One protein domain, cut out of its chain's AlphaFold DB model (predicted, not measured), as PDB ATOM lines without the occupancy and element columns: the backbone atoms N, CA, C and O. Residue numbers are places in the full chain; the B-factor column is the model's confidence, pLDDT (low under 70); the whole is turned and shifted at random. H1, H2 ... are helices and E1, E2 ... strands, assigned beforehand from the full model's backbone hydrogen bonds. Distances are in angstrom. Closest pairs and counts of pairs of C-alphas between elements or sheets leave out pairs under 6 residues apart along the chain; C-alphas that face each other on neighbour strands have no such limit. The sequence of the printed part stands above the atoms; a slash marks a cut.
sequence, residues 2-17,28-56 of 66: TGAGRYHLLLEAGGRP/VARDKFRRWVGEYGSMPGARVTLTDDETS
ATOM      1  N   THR A   2     139.580 389.196 335.996       50.66
ATOM      2  CA  THR A   2     140.158 390.107 336.991       50.66
ATOM      3  C   THR A   2     139.563 391.484 336.711       50.66
ATOM      4  O   THR A   2     139.977 392.141 335.758       50.66
ATOM      5  N   GLY A   3     138.513 391.853 337.451       60.47
ATOM      6  CA  GLY A   3     137.954 393.205 337.416       60.47
ATOM      7  C   GLY A   3     139.048 394.235 337.703       60.47
ATOM      8  O   GLY A   3     140.066 393.893 338.307       60.47
ATOM      9  N   ALA A   4     138.858 395.469 337.232       70.12
ATOM     10  CA  ALA A   4     139.866 396.533 337.276       70.12
ATOM     11  C   ALA A   4     140.518 396.704 338.668       70.12
ATOM     12  O   ALA A   4     141.706 396.994 338.762       70.12
ATOM     13  N   GLY A   5     139.768 396.449 339.737       80.69
ATOM     14  CA  GLY A   5     140.159 396.493 341.144       80.69
ATOM     15  C   GLY A   5     138.911 396.789 341.977       80.69
ATOM     16  O   GLY A   5     137.887 397.136 341.400       80.69
ATOM     17  N   ARG A   6     138.972 396.669 343.305       93.44
ATOM     18  CA  ARG A   6     137.890 397.109 344.212       93.44
ATOM     19  C   ARG A   6     138.037 398.582 344.596       93.44
ATOM     20  O   ARG A   6     137.062 399.303 344.727       93.44
ATOM     21  N   TYR A   7     139.274 399.029 344.766       96.12
ATOM     22  CA  TYR A   7     139.593 400.358 345.262       96.12
ATOM     23  C   TYR A   7     139.974 401.266 344.101       96.12
ATOM     24  O   TYR A   7     140.971 401.011 343.417       96.12
ATOM     25  N   HIS A   8     139.195 402.321 343.900       96.31
ATOM     26  CA  HIS A   8     139.373 403.299 342.839       96.31
ATOM     27  C   HIS A   8     139.992 404.579 343.394       96.31
ATOM     28  O   HIS A   8     139.436 405.211 344.290       96.31
ATOM     29  N   LEU A   9     141.136 404.975 342.847       96.69
ATOM     30  CA  LEU A   9     141.767 406.259 343.120       96.69
ATOM     31  C   LEU A   9     141.542 407.182 341.926       96.69
ATOM     32  O   LEU A   9     141.906 406.828 340.804       96.69
ATOM     33  N   LEU A  10     140.997 408.367 342.170       96.81
ATOM     34  CA  LEU A  10     140.728 409.390 341.169       96.81
ATOM     35  C   LEU A  10     141.470 410.679 341.532       96.81
ATOM     36  O   LEU A  10     141.349 411.170 342.650       96.81
ATOM     37  N   LEU A  11     142.215 411.227 340.578       96.69
ATOM     38  CA  LEU A  11     142.790 412.564 340.614       96.69
ATOM     39  C   LEU A  11     141.987 413.451 339.671       96.69
ATOM     40  O   LEU A  11     141.894 413.180 338.471       96.69
ATOM     41  N   GLU A  12     141.496 414.553 340.205       96.44
ATOM     42  CA  GLU A  12     140.862 415.625 339.462       96.44
ATOM     43  C   GLU A  12     141.682 416.906 339.597       96.44
ATOM     44  O   GLU A  12     142.301 417.148 340.629       96.44
ATOM     45  N   ALA A  13     141.662 417.748 338.569       93.38
ATOM     46  CA  ALA A  13     142.172 419.112 338.638       93.38
ATOM     47  C   ALA A  13     141.116 420.059 338.071       93.38
ATOM     48  O   ALA A  13     140.677 419.902 336.929       93.38
ATOM     49  N   GLY A  14     140.655 421.014 338.882       91.12
ATOM     50  CA  GLY A  14     139.611 421.959 338.469       91.12
ATOM     51  C   GLY A  14     138.290 421.278 338.083       91.12
ATOM     52  O   GLY A  14     137.633 421.707 337.137       91.12
ATOM     53  N   GLY A  15     137.931 420.188 338.776       90.50
ATOM     54  CA  GLY A  15     136.705 419.415 338.530       90.50
ATOM     55  C   GLY A  15     136.743 418.529 337.282       90.50
ATOM     56  O   GLY A  15     135.696 418.119 336.788       90.50
ATOM     57  N   ARG A  16     137.933 418.273 336.724       93.62
ATOM     58  CA  ARG A  16     138.119 417.371 335.583       93.62
ATOM     59  C   ARG A  16     138.989 416.184 335.983       93.62
ATOM     60  O   ARG A  16     140.076 416.429 336.510       93.62
ATOM     61  N   PRO A  17     138.590 414.939 335.675       95.06
ATOM     62  CA  PRO A  17     139.449 413.770 335.828       95.06
ATOM     63  C   PRO A  17     140.751 413.930 335.039       95.06
ATOM     64  O   PRO A  17     140.730 414.159 333.829       95.06
ATOM     65  N   VAL A  28     147.366 398.996 349.432       96.25
ATOM     66  CA  VAL A  28     148.089 399.499 348.257       96.25
ATOM     67  C   VAL A  28     147.411 400.753 347.711       96.25
ATOM     68  O   VAL A  28     148.092 401.711 347.356       96.25
ATOM     69  N   ALA A  29     146.077 400.787 347.682       96.50
ATOM     70  CA  ALA A  29     145.333 401.958 347.234       96.50
ATOM     71  C   ALA A  29     145.567 403.177 348.152       96.50
ATOM     72  O   ALA A  29     145.784 404.284 347.664       96.50
ATOM     73  N   ARG A  30     145.632 402.972 349.476       97.06
ATOM     74  CA  ARG A  30     145.966 404.011 350.469       97.06
ATOM     75  C   ARG A  30     147.417 404.483 350.382       97.06
ATOM     76  O   ARG A  30     147.704 405.651 350.646       97.06
ATOM     77  N   ASP A  31     148.352 403.601 350.035       97.75
ATOM     78  CA  ASP A  31     149.729 404.000 349.723       97.75
ATOM     79  C   ASP A  31     149.779 404.907 348.483       97.75
ATOM     80  O   ASP A  31     150.340 406.004 348.529       97.75
ATOM     81  N   LYS A  32     149.090 404.509 347.407       96.81
ATOM     82  CA  LYS A  32     148.991 405.305 346.176       96.81
ATOM     83  C   LYS A  32     148.304 406.646 346.388       96.81
ATOM     84  O   LYS A  32     148.796 407.640 345.864       96.81
ATOM     85  N   PHE A  33     147.256 406.695 347.208       96.69
ATOM     86  CA  PHE A  33     146.608 407.940 347.613       96.69
ATOM     87  C   PHE A  33     147.616 408.926 348.219       96.69
ATOM     88  O   PHE A  33     147.772 410.033 347.712       96.69
ATOM     89  N   ARG A  34     148.370 408.510 349.249       96.69
ATOM     90  CA  ARG A  34     149.371 409.372 349.910       96.69
ATOM     91  C   ARG A  34     150.454 409.841 348.943       96.69
ATOM     92  O   ARG A  34     150.879 410.993 348.997       96.69
ATOM     93  N   ARG A  35     150.878 408.960 348.039       96.81
ATOM     94  CA  ARG A  35     151.851 409.293 347.000       96.81
ATOM     95  C   ARG A  35     151.317 410.344 346.026       96.81
ATOM     96  O   ARG A  35     152.020 411.311 345.761       96.81
ATOM     97  N   TRP A  36     150.086 410.194 345.539       96.56
ATOM     98  CA  TRP A  36     149.457 411.174 344.648       96.56
ATOM     99  C   TRP A  36     149.240 412.518 345.330       96.56
ATOM    100  O   TRP A  36     149.463 413.545 344.705       96.56
ATOM    101  N   VAL A  37     148.886 412.535 346.616       95.50
ATOM    102  CA  VAL A  37     148.832 413.783 347.390       95.50
ATOM    103  C   VAL A  37     150.192 414.489 347.390       95.50
ATOM    104  O   VAL A  37     150.255 415.687 347.138       95.50
ATOM    105  N   GLY A  38     151.292 413.760 347.598       95.62
ATOM    106  CA  GLY A  38     152.640 414.340 347.551       95.62
ATOM    107  C   GLY A  38     153.089 414.784 346.151       95.62
ATOM    108  O   GLY A  38     153.732 415.820 346.014       95.62
ATOM    109  N   GLU A  39     152.757 414.018 345.110       95.44
ATOM    110  CA  GLU A  39     153.168 414.295 343.724       95.44
ATOM    111  C   GLU A  39     152.321 415.396 343.067       95.44
ATOM    112  O   GLU A  39     152.832 416.197 342.284       95.44
ATOM    113  N   TYR A  40     151.029 415.441 343.385       93.81
ATOM    114  CA  TYR A  40     150.034 416.228 342.663       93.81
ATOM    115  C   TYR A  40     149.302 417.252 343.526       93.81
ATOM    116  O   TYR A  40     148.636 418.123 342.971       93.81
ATOM    117  N   GLY A  41     149.440 417.211 344.852       90.38
ATOM    118  CA  GLY A  41     148.734 418.130 345.747       90.38
ATOM    119  C   GLY A  41     149.094 419.603 345.541       90.38
ATOM    120  O   GLY A  41     148.278 420.487 345.767       90.38
ATOM    121  N   SER A  42     150.283 419.896 345.016       91.19
ATOM    122  CA  SER A  42     150.669 421.268 344.664       91.19
ATOM    123  C   SER A  42     149.982 421.798 343.395       91.19
ATOM    124  O   SER A  42     150.135 422.978 343.076       91.19
ATOM    125  N   MET A  43     149.255 420.963 342.638       91.25
ATOM    126  CA  MET A  43     148.542 421.413 341.442       91.25
ATOM    127  C   MET A  43     147.280 422.216 341.812       91.25
ATOM    128  O   MET A  43     146.503 421.794 342.669       91.25
ATOM    129  N   PRO A  44     147.022 423.361 341.149       91.38
ATOM    130  CA  PRO A  44     145.831 424.163 341.408       91.38
ATOM    131  C   PRO A  44     144.533 423.378 341.200       91.38
ATOM    132  O   PRO A  44     144.298 422.806 340.136       91.38
ATOM    133  N   GLY A  45     143.672 423.382 342.219       92.12
ATOM    134  CA  GLY A  45     142.390 422.680 342.179       92.12
ATOM    135  C   GLY A  45     142.516 421.155 342.150       92.12
ATOM    136  O   GLY A  45     141.570 420.504 341.705       92.12
ATOM    137  N   ALA A  46     143.662 420.606 342.570       95.38
ATOM    138  CA  ALA A  46     143.858 419.172 342.701       95.38
ATOM    139  C   ALA A  46     142.937 418.590 343.777       95.38
ATOM    140  O   ALA A  46     142.878 419.085 344.904       95.38
ATOM    141  N   ARG A  47     142.245 417.511 343.419       95.38
ATOM    142  CA  ARG A  47     141.450 416.695 344.327       95.38
ATOM    143  C   ARG A  47     141.795 415.234 344.104       95.38
ATOM    144  O   ARG A  47     141.746 414.758 342.976       95.38
ATOM    145  N   VAL A  48     142.157 414.530 345.165       96.44
ATOM    146  CA  VAL A  48     142.429 413.092 345.136       96.44
ATOM    147  C   VAL A  48     141.349 412.391 345.942       96.44
ATOM    148  O   VAL A  48     141.066 412.784 347.069       96.44
ATOM    149  N   THR A  49     140.743 411.352 345.392       96.69
ATOM    150  CA  THR A  49     139.603 410.661 346.000       96.69
ATOM    151  C   THR A  49     139.844 409.163 345.926       96.69
ATOM    152  O   THR A  49     140.131 408.647 344.849       96.69
ATOM    153  N   LEU A  50     139.762 408.470 347.061       97.12
ATOM    154  CA  LEU A  50     139.854 407.017 347.152       97.12
ATOM    155  C   LEU A  50     138.490 406.451 347.546       97.12
ATOM    156  O   LEU A  50     138.002 406.727 348.642       97.12
ATOM    157  N   THR A  51     137.927 405.624 346.675       96.94
ATOM    158  CA  THR A  51     136.606 405.014 346.836       96.94
ATOM    159  C   THR A  51     136.725 403.493 346.837       96.94
ATOM    160  O   THR A  51     137.516 402.927 346.080       96.94
ATOM    161  N   ASP A  52     135.944 402.829 347.680       95.19
ATOM    162  CA  ASP A  52     135.653 401.402 347.568       95.19
ATOM    163  C   ASP A  52     134.444 401.225 346.645       95.19
ATOM    164  O   ASP A  52     133.342 401.650 346.974       95.19
ATOM    165  N   ASP A  53     134.645 400.638 345.469       91.12
ATOM    166  CA  ASP A  53     133.588 400.452 344.470       91.12
ATOM    167  C   ASP A  53     132.568 399.383 344.887       91.12
ATOM    168  O   ASP A  53     131.396 399.472 344.531       91.12
ATOM    169  N   GLU A  54     132.978 398.402 345.698       91.56
ATOM    170  CA  GLU A  54     132.089 397.324 346.142       91.56
ATOM    171  C   GLU A  54     131.055 397.837 347.145       91.56
ATOM    172  O   GLU A  54     129.883 397.465 347.079       91.56
ATOM    173  N   THR A  55     131.476 398.708 348.064       91.12
ATOM    174  CA  THR A  55     130.581 399.309 349.063       91.12
ATOM    175  C   THR A  55     130.080 400.694 348.662       91.12
ATOM    176  O   THR A  55     129.174 401.221 349.301       91.12
ATOM    177  N   SER A  56     130.623 401.273 347.585       89.12
ATOM    178  CA  SER A  56     130.440 402.682 347.208       89.12
ATOM    179  C   SER A  56     130.872 403.679 348.301       89.12
ATOM    180  O   SER A  56     130.410 404.821 348.312       89.12
TER     181      SER A  56
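This is residues 2 to 17 and 28 to 56 of the 66 residues of an uncharacterized protein of Streptomyces sp. NRRL WC-3723 (UniProt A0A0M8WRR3). Two long antiparallel strands, E1 and E2, lie side by side as a narrow ribbon, and one helix, H1, packs over one face of it, running lengthwise along both strands; no named element covers the other face. Residues 16 to 17 fold back beside residues 12 to 13 of E1 as a short antiparallel pairing. The printed part has 45 residues with two named strands and one named helix, in the chain order E1, H1, E2; the sheet's order is E1 - E2, and the class is mixed, helices and strands. The whole is only just compact, close to loose, with a radius of gyration of the C-alphas of 11.3 A, and its outline is elongated, with spans of 33 by 21 by 17 A.

Strand E1 is residues 7 to 13, from C-alpha 7 at (139.593, 400.358, 345.262) to C-alpha 13 at (142.172, 419.112, 338.638), a length of 20.1 A. Strand E2 is residues 46 to 52, 20.2 A long, and ends with C-alpha 52 at (135.653, 401.402, 347.568). Helix H1 is residues 28 to 40, 17.7 A from first to last C-alpha, and begins with C-alpha 28 at (148.089, 399.499, 348.257).

E1 and E2 are antiparallel neighbours, with 164 degrees between their N-to-C directions. C-alphas that face each other run from 7 and 52, 4.7 A apart, to 13 and 46, 4.4 A apart. N 10 and O 49 are within hydrogen-bond range at 2.8 A, and so are N 49 and O 10 at 2.8 A. Between H1 and E2, 8 pairs of C-alphas are within 8 A; the closest C-alphas are those of Val 37 and Val 48, 6.8 A apart, and the two centres are 9.6 A apart. Between H1 and E1 there are 6 such pairs; the closest C-alphas are those of Tyr 7 and Ala 29, 6.3 A apart, and the centres are 9.9 A apart. In H1 every O i to N i+4 pair is within hydrogen-bond range.

The two C-alphas farthest apart are those of Thr 2 and Pro 44, 34.8 A. Residues 18 to 27 are cut out and not printed, and C-alphas 17 and 28 are 20.8 A apart across the cut. The link from E1 to H1 runs across the cut. The link from H1 to E2, of 5 residues, is tight. The mean pLDDT of the printed part is 92.0, and residues 2 to 3 are under 70, where the model's confidence is low.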